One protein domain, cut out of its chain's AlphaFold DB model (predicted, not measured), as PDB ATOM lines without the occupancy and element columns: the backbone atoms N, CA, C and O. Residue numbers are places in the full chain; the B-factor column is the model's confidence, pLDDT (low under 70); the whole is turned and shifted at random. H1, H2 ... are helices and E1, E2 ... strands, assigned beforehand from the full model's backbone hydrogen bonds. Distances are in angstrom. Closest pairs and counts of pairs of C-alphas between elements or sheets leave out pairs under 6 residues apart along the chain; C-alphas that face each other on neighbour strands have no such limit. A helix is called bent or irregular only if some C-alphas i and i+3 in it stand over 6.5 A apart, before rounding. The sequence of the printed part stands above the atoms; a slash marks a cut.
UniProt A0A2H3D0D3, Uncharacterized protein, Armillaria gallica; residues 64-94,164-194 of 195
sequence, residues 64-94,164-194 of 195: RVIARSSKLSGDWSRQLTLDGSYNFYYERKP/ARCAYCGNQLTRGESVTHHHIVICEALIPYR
ATOM      1  N   ARG A  64      -2.053   7.152  31.053       91.25
ATOM      2  CA  ARG A  64      -3.409   7.157  31.613       91.25
ATOM      3  C   ARG A  64      -3.657   8.458  32.366       91.25
ATOM      4  O   ARG A  64      -2.718   9.076  32.866       91.25
ATOM      5  N   VAL A  65      -4.923   8.828  32.511       92.12
ATOM      6  CA  VAL A  65      -5.329   9.970  33.337       92.12
ATOM      7  C   VAL A  65      -5.260   9.588  34.812       92.12
ATOM      8  O   VAL A  65      -5.844   8.586  35.224       92.12
ATOM      9  N   ILE A  66      -4.567  10.397  35.610       89.06
ATOM     10  CA  ILE A  66      -4.575  10.314  37.069       89.06
ATOM     11  C   ILE A  66      -5.234  11.570  37.624       89.06
ATOM     12  O   ILE A  66      -4.651  12.656  37.613       89.06
ATOM     13  N   ALA A  67      -6.450  11.410  38.142       86.00
ATOM     14  CA  ALA A  67      -7.129  12.458  38.889       86.00
ATOM     15  C   ALA A  67      -6.545  12.561  40.304       86.00
ATOM     16  O   ALA A  67      -6.429  11.564  41.022       86.00
ATOM     17  N   ARG A  68      -6.217  13.776  40.746       76.31
ATOM     18  CA  ARG A  68      -5.835  14.052  42.136       76.31
ATOM     19  C   ARG A  68      -7.106  14.319  42.940       76.31
ATOM     20  O   ARG A  68      -7.406  15.437  43.340       76.31
ATOM     21  N   SER A  69      -7.863  13.248  43.158       62.38
ATOM     22  CA  SER A  69      -9.060  13.233  43.997       62.38
ATOM     23  C   SER A  69      -8.685  12.841  45.426       62.38
ATOM     24  O   SER A  69      -8.675  11.657  45.756       62.38
ATOM     25  N   SER A  70      -8.397  13.812  46.290       48.06
ATOM     26  CA  SER A  70      -8.488  13.606  47.744       48.06
ATOM     27  C   SER A  70      -8.282  14.933  48.464       48.06
ATOM     28  O   SER A  70      -7.142  15.296  48.733       48.06
ATOM     29  N   LYS A  71      -9.394  15.624  48.758       51.00
ATOM     30  CA  LYS A  71      -9.461  16.947  49.405       51.00
ATOM     31  C   LYS A  71      -8.658  17.995  48.634       51.00
ATOM     32  O   LYS A  71      -7.436  18.031  48.716       51.00
ATOM     33  N   LEU A  72      -9.356  18.849  47.882       54.59
ATOM     34  CA  LEU A  72      -8.778  20.104  47.397       54.59
ATOM     35  C   LEU A  72      -7.954  20.703  48.540       54.59
ATOM     36  O   LEU A  72      -8.513  20.980  49.604       54.59
ATOM     37  N   SER A  73      -6.634  20.833  48.365       59.78
ATOM     38  CA  SER A  73      -5.894  21.706  49.268       59.78
ATOM     39  C   SER A  73      -6.582  23.065  49.169       59.78
ATOM     40  O   SER A  73      -7.002  23.448  48.071       59.78
ATOM     41  N   GLY A  74      -6.764  23.763  50.295       62.84
ATOM     42  CA  GLY A  74      -7.411  25.082  50.287       62.84
ATOM     43  C   GLY A  74      -6.824  25.984  49.196       62.84
ATOM     44  O   GLY A  74      -7.561  26.707  48.531       62.84
ATOM     45  N   ASP A  75      -5.529  25.812  48.934       73.12
ATOM     46  CA  ASP A  75      -4.747  26.439  47.874       73.12
ATOM     47  C   ASP A  75      -5.364  26.317  46.475       73.12
ATOM     48  O   ASP A  75      -5.418  27.317  45.774       73.12
ATOM     49  N   TRP A  76      -5.876  25.152  46.055       79.88
ATOM     50  CA  TRP A  76      -6.444  25.012  44.705       79.88
ATOM     51  C   TRP A  76      -7.672  25.896  44.523       79.88
ATOM     52  O   TRP A  76      -7.721  26.714  43.614       79.88
ATOM     53  N   SER A  77      -8.654  25.766  45.416       74.69
ATOM     54  CA  SER A  77      -9.894  26.551  45.350       74.69
ATOM     55  C   SER A  77      -9.698  28.044  45.631       74.69
ATOM     56  O   SER A  77     -10.592  28.835  45.339       74.69
ATOM     57  N   ARG A  78      -8.570  28.421  46.248       81.06
ATOM     58  CA  ARG A  78      -8.208  29.813  46.540       81.06
ATOM     59  C   ARG A  78      -7.395  30.468  45.426       81.06
ATOM     60  O   ARG A  78      -7.439  31.683  45.328       81.06
ATOM     61  N   GLN A  79      -6.659  29.695  44.630       86.12
ATOM     62  CA  GLN A  79      -5.742  30.229  43.615       86.12
ATOM     63  C   GLN A  79      -6.197  29.956  42.181       86.12
ATOM     64  O   GLN A  79      -5.628  30.509  41.251       86.12
ATOM     65  N   LEU A  80      -7.203  29.105  41.968       84.06
ATOM     66  CA  LEU A  80      -7.784  28.851  40.653       84.06
ATOM     67  C   LEU A  80      -9.308  28.997  40.699       84.06
ATOM     68  O   LEU A  80      -9.982  28.556  41.628       84.06
ATOM     69  N   THR A  81      -9.865  29.555  39.629       87.25
ATOM     70  CA  THR A  81     -11.315  29.630  39.371       87.25
ATOM     71  C   THR A  81     -11.925  28.273  38.978       87.25
ATOM     72  O   THR A  81     -13.153  28.122  38.941       87.25
ATOM     73  N   LEU A  82     -11.067  27.278  38.726       84.06
ATOM     74  CA  LEU A  82     -11.396  25.910  38.332       84.06
ATOM     75  C   LEU A  82     -11.722  25.037  39.545       84.06
ATOM     76  O   LEU A  82     -11.071  25.115  40.587       84.06
ATOM     77  N   ASP A  83     -12.689  24.136  39.397       84.69
ATOM     78  CA  ASP A  83     -12.939  23.116  40.414       84.69
ATOM     79  C   ASP A  83     -11.905  21.969  40.353       84.69
ATOM     80  O   ASP A  83     -10.989  21.946  39.526       84.69
ATOM     81  N   GLY A  84     -12.026  21.014  41.277       80.75
ATOM     82  CA  GLY A  84     -11.076  19.910  41.411       80.75
ATOM     83  C   GLY A  84     -11.062  18.908  40.256       80.75
ATOM     84  O   GLY A  84     -10.090  18.161  40.151       80.75
ATOM     85  N   SER A  85     -12.067  18.884  39.371       85.56
ATOM     86  CA  SER A  85     -12.073  17.990  38.205       85.56
ATOM     87  C   SER A  85     -10.969  18.332  37.210       85.56
ATOM     88  O   SER A  85     -10.570  17.480  36.424       85.56
ATOM     89  N   TYR A  86     -10.451  19.561  37.266       88.00
ATOM     90  CA  TYR A  86      -9.331  20.027  36.453       88.00
ATOM     91  C   TYR A  86      -7.964  19.675  37.067       88.00
ATOM     92  O   TYR A  86      -6.928  19.893  36.437       88.00
ATOM     93  N   ASN A  87      -7.920  19.093  38.270       87.75
ATOM     94  CA  ASN A  87      -6.672  18.677  38.903       87.75
ATOM     95  C   ASN A  87      -6.310  17.229  38.540       87.75
ATOM     96  O   ASN A  87      -6.492  16.291  39.324       87.75
ATOM     97  N   PHE A  88      -5.785  17.040  37.334       90.50
ATOM     98  CA  PHE A  88      -5.315  15.743  36.855       90.50
ATOM     99  C   PHE A  88      -4.057  15.873  36.001       90.50
ATOM    100  O   PHE A  88      -3.712  16.944  35.513       90.50
ATOM    101  N   TYR A  89      -3.365  14.757  35.821       91.94
ATOM    102  CA  TYR A  89      -2.158  14.671  35.008       91.94
ATOM    103  C   TYR A  89      -2.128  13.343  34.254       91.94
ATOM    104  O   TYR A  89      -2.914  12.434  34.535       91.94
ATOM    105  N   TYR A  90      -1.220  13.223  33.294       93.19
ATOM    106  CA  TYR A  90      -0.998  11.985  32.559       93.19
ATOM    107  C   TYR A  90       0.164  11.220  33.174       93.19
ATOM    108  O   TYR A  90       1.249  11.769  33.327       93.19
ATOM    109  N   GLU A  91      -0.041   9.951  33.515       90.56
ATOM    110  CA  GLU A  91       1.008   9.073  34.039       90.56
ATOM    111  C   GLU A  91       1.230   7.893  33.101       90.56
ATOM    112  O   GLU A  91       0.275   7.222  32.702       90.56
ATOM    113  N   ARG A  92       2.488   7.610  32.770       89.69
ATOM    114  CA  ARG A  92       2.860   6.401  32.040       89.69
ATOM    115  C   ARG A  92       2.891   5.215  32.999       89.69
ATOM    116  O   ARG A  92       3.495   5.285  34.070       89.69
ATOM    117  N   LYS A  93       2.226   4.119  32.621       82.19
ATOM    118  CA  LYS A  93       2.333   2.858  33.370       82.19
ATOM    119  C   LYS A  93       3.766   2.319  33.278       82.19
ATOM    120  O   LYS A  93       4.387   2.500  32.233       82.19
ATOM    121  N   PRO A  94       4.254   1.612  34.312       83.12
ATOM    122  CA  PRO A  94       5.510   0.886  34.212       83.12
ATOM    123  C   PRO A  94       5.514  -0.019  32.977       83.12
ATOM    124  O   PRO A  94       4.581  -0.804  32.798       83.12
ATOM    125  N   ALA A 164       5.378  11.341  34.614       89.50
ATOM    126  CA  ALA A 164       4.184  12.166  34.732       89.50
ATOM    127  C   ALA A 164       4.267  13.359  33.768       89.50
ATOM    128  O   ALA A 164       5.348  13.897  33.539       89.50
ATOM    129  N   ARG A 165       3.139  13.782  33.197       92.38
ATOM    130  CA  ARG A 165       3.026  14.952  32.315       92.38
ATOM    131  C   ARG A 165       1.835  15.813  32.698       92.38
ATOM    132  O   ARG A 165       0.765  15.289  33.008       92.38
ATOM    133  N   CYS A 166       2.014  17.126  32.634       93.19
ATOM    134  CA  CYS A 166       0.926  18.080  32.783       93.19
ATOM    135  C   CYS A 166      -0.086  17.898  31.649       93.19
ATOM    136  O   CYS A 166       0.295  17.846  30.479       93.19
ATOM    137  N   ALA A 167      -1.373  17.830  31.988       94.44
ATOM    138  CA  ALA A 167      -2.427  17.670  30.995       94.44
ATOM    139  C   ALA A 167      -2.616  18.916  30.112       94.44
ATOM    140  O   ALA A 167      -3.171  18.798  29.027       94.44
ATOM    141  N   TYR A 168      -2.155  20.091  30.552       94.19
ATOM    142  CA  TYR A 168      -2.436  21.369  29.888       94.19
ATOM    143  C   TYR A 168      -1.250  21.918  29.094       94.19
ATOM    144  O   TYR A 168      -1.425  22.319  27.949       94.19
ATOM    145  N   CYS A 169      -0.042  21.916  29.664       93.19
ATOM    146  CA  CYS A 169       1.161  22.372  28.952       93.19
ATOM    147  C   CYS A 169       2.008  21.227  28.378       93.19
ATOM    148  O   CYS A 169       2.963  21.483  27.657       93.19
ATOM    149  N   GLY A 170       1.704  19.965  28.702       91.38
ATOM    150  CA  GLY A 170       2.437  18.799  28.193       91.38
ATOM    151  C   GLY A 170       3.815  18.571  28.822       91.38
ATOM    152  O   GLY A 170       4.405  17.509  28.603       91.38
ATOM    153  N   ASN A 171       4.306  19.512  29.636       91.62
ATOM    154  CA  ASN A 171       5.601  19.412  30.303       91.62
ATOM    155  C   ASN A 171       5.678  18.171  31.195       91.62
ATOM    156  O   ASN A 171       4.711  17.795  31.868       91.62
ATOM    157  N   GLN A 172       6.853  17.546  31.204       88.81
ATOM    158  CA  GLN A 172       7.143  16.426  32.086       88.81
ATOM    159  C   GLN A 172       7.254  16.931  33.526       88.81
ATOM    160  O   GLN A 172       7.985  17.874  33.806       88.81
ATOM    161  N   LEU A 173       6.490  16.314  34.422       84.31
ATOM    162  CA  LEU A 173       6.485  16.632  35.842       84.31
ATOM    163  C   LEU A 173       7.533  15.765  36.525       84.31
ATOM    164  O   LEU A 173       7.471  14.535  36.438       84.31
ATOM    165  N   THR A 174       8.476  16.399  37.213       69.25
ATOM    166  CA  THR A 174       9.442  15.673  38.041       69.25
ATOM    167  C   THR A 174       8.720  15.101  39.265       69.25
ATOM    168  O   THR A 174       7.892  15.786  39.879       69.25
ATOM    169  N   ARG A 175       8.967  13.838  39.661       62.66
ATOM    170  CA  ARG A 175       8.360  13.312  40.898       62.66
ATOM    171  C   ARG A 175       9.018  13.957  42.115       62.66
ATOM    172  O   ARG A 175      10.004  13.478  42.661       62.66
ATOM    173  N   GLY A 176       8.393  15.030  42.577       53.41
ATOM    174  CA  GLY A 176       8.809  15.869  43.700       53.41
ATOM    175  C   GLY A 176       8.018  17.172  43.687       53.41
ATOM    176  O   GLY A 176       7.546  17.629  44.727       53.41
ATOM    177  N   GLU A 177       7.742  17.673  42.483       61.47
ATOM    178  CA  GLU A 177       6.755  18.712  42.247       61.47
ATOM    179  C   GLU A 177       5.349  18.152  42.487       61.47
ATOM    180  O   GLU A 177       4.928  17.131  41.932       61.47
ATOM    181  N   SER A 178       4.584  18.822  43.346       75.50
ATOM    182  CA  SER A 178       3.157  18.542  43.431       75.50
ATOM    183  C   SER A 178       2.511  18.968  42.113       75.50
ATOM    184  O   SER A 178       2.611  20.131  41.742       75.50
ATOM    185  N   VAL A 179       1.799  18.062  41.434       82.12
ATOM    186  CA  VAL A 179       0.961  18.378  40.253       82.12
ATOM    187  C   VAL A 179       0.100  19.622  40.508       82.12
ATOM    188  O   VAL A 179       0.017  20.514  39.673       82.12
ATOM    189  N   THR A 180      -0.476  19.711  41.710       85.31
ATOM    190  CA  THR A 180      -1.259  20.859  42.176       85.31
ATOM    191  C   THR A 180      -0.428  22.145  42.171       85.31
ATOM    192  O   THR A 180      -0.879  23.156  41.652       85.31
ATOM    193  N   HIS A 181       0.799  22.105  42.700       86.69
ATOM    194  CA  HIS A 181       1.704  23.256  42.693       86.69
ATOM    195  C   HIS A 181       2.099  23.650  41.268       86.69
ATOM    196  O   HIS A 181       2.067  24.828  40.934       86.69
ATOM    197  N   HIS A 182       2.400  22.674  40.406       89.88
ATOM    198  CA  HIS A 182       2.674  22.948  39.001       89.88
ATOM    199  C   HIS A 182       1.496  23.677  38.347       89.88
ATOM    200  O   HIS A 182       1.700  24.721  37.745       89.88
ATOM    201  N   HIS A 183       0.265  23.188  38.498       89.06
ATOM    202  CA  HIS A 183      -0.916  23.840  37.929       89.06
ATOM    203  C   HIS A 183      -1.129  25.272  38.437       89.06
ATOM    204  O   HIS A 183      -1.435  26.157  37.641       89.06
ATOM    205  N   ILE A 184      -0.947  25.489  39.740       88.25
ATOM    206  CA  ILE A 184      -1.194  26.777  40.391       88.25
ATOM    207  C   ILE A 184      -0.097  27.801  40.070       88.25
ATOM    208  O   ILE A 184      -0.403  28.951  39.781       88.25
ATOM    209  N   VAL A 185       1.173  27.401  40.119       88.06
ATOM    210  CA  VAL A 185       2.306  28.339  40.101       88.06
ATOM    211  C   VAL A 185       2.997  28.370  38.740       88.06
ATOM    212  O   VAL A 185       3.316  29.441  38.227       88.06
ATOM    213  N   ILE A 186       3.179  27.210  38.108       91.06
ATOM    214  CA  ILE A 186       4.114  27.038  36.983       91.06
ATOM    215  C   ILE A 186       3.390  26.952  35.636       91.06
ATOM    216  O   ILE A 186       3.874  27.465  34.635       91.06
ATOM    217  N   CYS A 187       2.224  26.311  35.582       91.62
ATOM    218  CA  CYS A 187       1.568  25.956  34.332       91.62
ATOM    219  C   CYS A 187       1.073  27.200  33.592       91.62
ATOM    220  O   CYS A 187       0.093  27.827  34.000       91.62
ATOM    221  N   GLU A 188       1.733  27.514  32.480       91.00
ATOM    222  CA  GLU A 188       1.428  28.672  31.638       91.00
ATOM    223  C   GLU A 188       0.020  28.594  31.040       91.00
ATOM    224  O   GLU A 188      -0.720  29.575  31.036       91.00
ATOM    225  N   ALA A 189      -0.399  27.390  30.639       91.25
ATOM    226  CA  ALA A 189      -1.730  27.134  30.096       91.25
ATOM    227  C   ALA A 189      -2.864  27.378  31.111       91.25
ATOM    228  O   ALA A 189      -4.015  27.543  30.707       91.25
ATOM    229  N   LEU A 190      -2.554  27.409  32.415       90.50
ATOM    230  CA  LEU A 190      -3.528  27.666  33.475       90.50
ATOM    231  C   LEU A 190      -3.453  29.083  34.067       90.50
ATOM    232  O   LEU A 190      -4.299  29.417  34.894       90.50
ATOM    233  N   ILE A 191      -2.514  29.932  33.625       89.75
ATOM    234  CA  ILE A 191      -2.414  31.339  34.061       89.75
ATOM    235  C   ILE A 191      -3.755  32.088  33.954       89.75
ATOM    236  O   ILE A 191      -4.126  32.735  34.932       89.75
ATOM    237  N   PRO A 192      -4.536  31.975  32.856       89.69
ATOM    238  CA  PRO A 192      -5.787  32.728  32.709       89.69
ATOM    239  C   PRO A 192      -6.887  32.376  33.717       89.69
ATOM    240  O   PRO A 192      -7.889  33.081  33.789       89.69
ATOM    241  N   TYR A 193      -6.740  31.275  34.455       88.25
ATOM    242  CA  TYR A 193      -7.740  30.803  35.413       88.25
ATOM    243  C   TYR A 193      -7.316  31.035  36.858       88.25
ATOM    244  O   TYR A 193      -8.040  30.608  37.761       88.25
ATOM    245  N   ARG A 194      -6.160  31.667  37.077       87.88
ATOM    246  CA  ARG A 194      -5.677  32.011  38.411       87.88
ATOM    247  C   ARG A 194      -6.509  33.141  39.012       87.88
ATOM    248  O   ARG A 194      -6.953  34.037  38.294       87.88
TER     249      ARG A 194
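Overview. This is residues 64 to 94 and 164 to 194 of the 195 residues of an uncharacterized protein of Armillaria gallica (UniProt A0A2H3D0D3). A small sheet of three short strands, E1, E2 and E3, makes one end of the domain, and three short helices make the other. H2 sits between the sheet and the other two helices, reaching the sheet with its residues 179 to 183, while H1 and H3 lie away from the sheet. The printed part has 62 residues with three named helices and three named strands, in the order E1, H1, E2, E3, H2, H3; the sheet's order is E1, E2, E3, all antiparallel, and the class is mixed, helices and strands. The whole is compact, with a radius of gyration of the C-alphas of 11.0 A and spans of 34 by 24 by 19 A.

Arrangement. E1, residues 64 to 67, is an edge strand and the antiparallel neighbour of E2, residues 88 to 92, at 146 degrees between their directions; N 66 and O 89 are 2.8 A apart, within hydrogen-bond range. H1, residues 74 to 79, comes between these two strands along the chain and is not on the sheet. E2 is the inner strand. Its other neighbour is the edge strand E3, residues 164 to 166, antiparallel at 143 degrees, with N 165 and O 90 within hydrogen-bond range at 2.8 A. Residues 164 to 165 of E3 also pair with residues 172 to 173, antiparallel. H2, residues 179 to 186, is on the sheet but only grazes it, with its residues 179 to 183; its closest C-alphas to E2 are those of Val 179 and Tyr 89, 7.1 A apart. H1 and H2 only just touch, with 3 pairs of C-alphas within 8 A, the closest being Gln 79 and Ile 184 at 6.6 A. They run the same way at a shallow tilt of 34 degrees, only just short of steep. H3, residues 188 to 193, is not on the sheet. H2 and H3 touch only at the corner, and only just, with 3 pairs of C-alphas within 8 A; the closest are those of His 183 and Leu 190, 6.4 A apart, and the lines are about perpendicular at 87 degrees. H1 and H3 are only just apart, their closest C-alphas 8.5 A from each other. Every O i to N i+4 pair is within hydrogen-bond range in H1 and H2; in H3 it is 0 of 2, with 2 of 3 O i to N i+3 pairs within range.

Along the chain. E1 begins at C-alpha 64, at (-3.409, 7.157, 31.613). E2, the longest strand, measures 13.3 A from first to last C-alpha. H2, the longest helix by residues, measures 9.8 A and begins at C-alpha 179, at (0.961, 18.378, 40.253). H3 measures 10.1 A and ends at C-alpha 193, at (-7.740, 30.803, 35.413); it is irregular, with C-alphas 189 and 192 standing 7.4 A apart.

Size, cuts and confidence. The two C-alphas farthest apart, those of Arg 78 and Pro 94, are 34.3 A apart. Residues 95 to 163 are not printed, and C-alphas 94 and 164 stand 11.4 A apart across the cut. Of the links that are printed whole, E3 to H2 is long, with 12 residues, and H2 to H3 is tight. Confidence is under 70 at residues 69 to 74 and 174 to 177; the mean pLDDT of the printed part is 82.7.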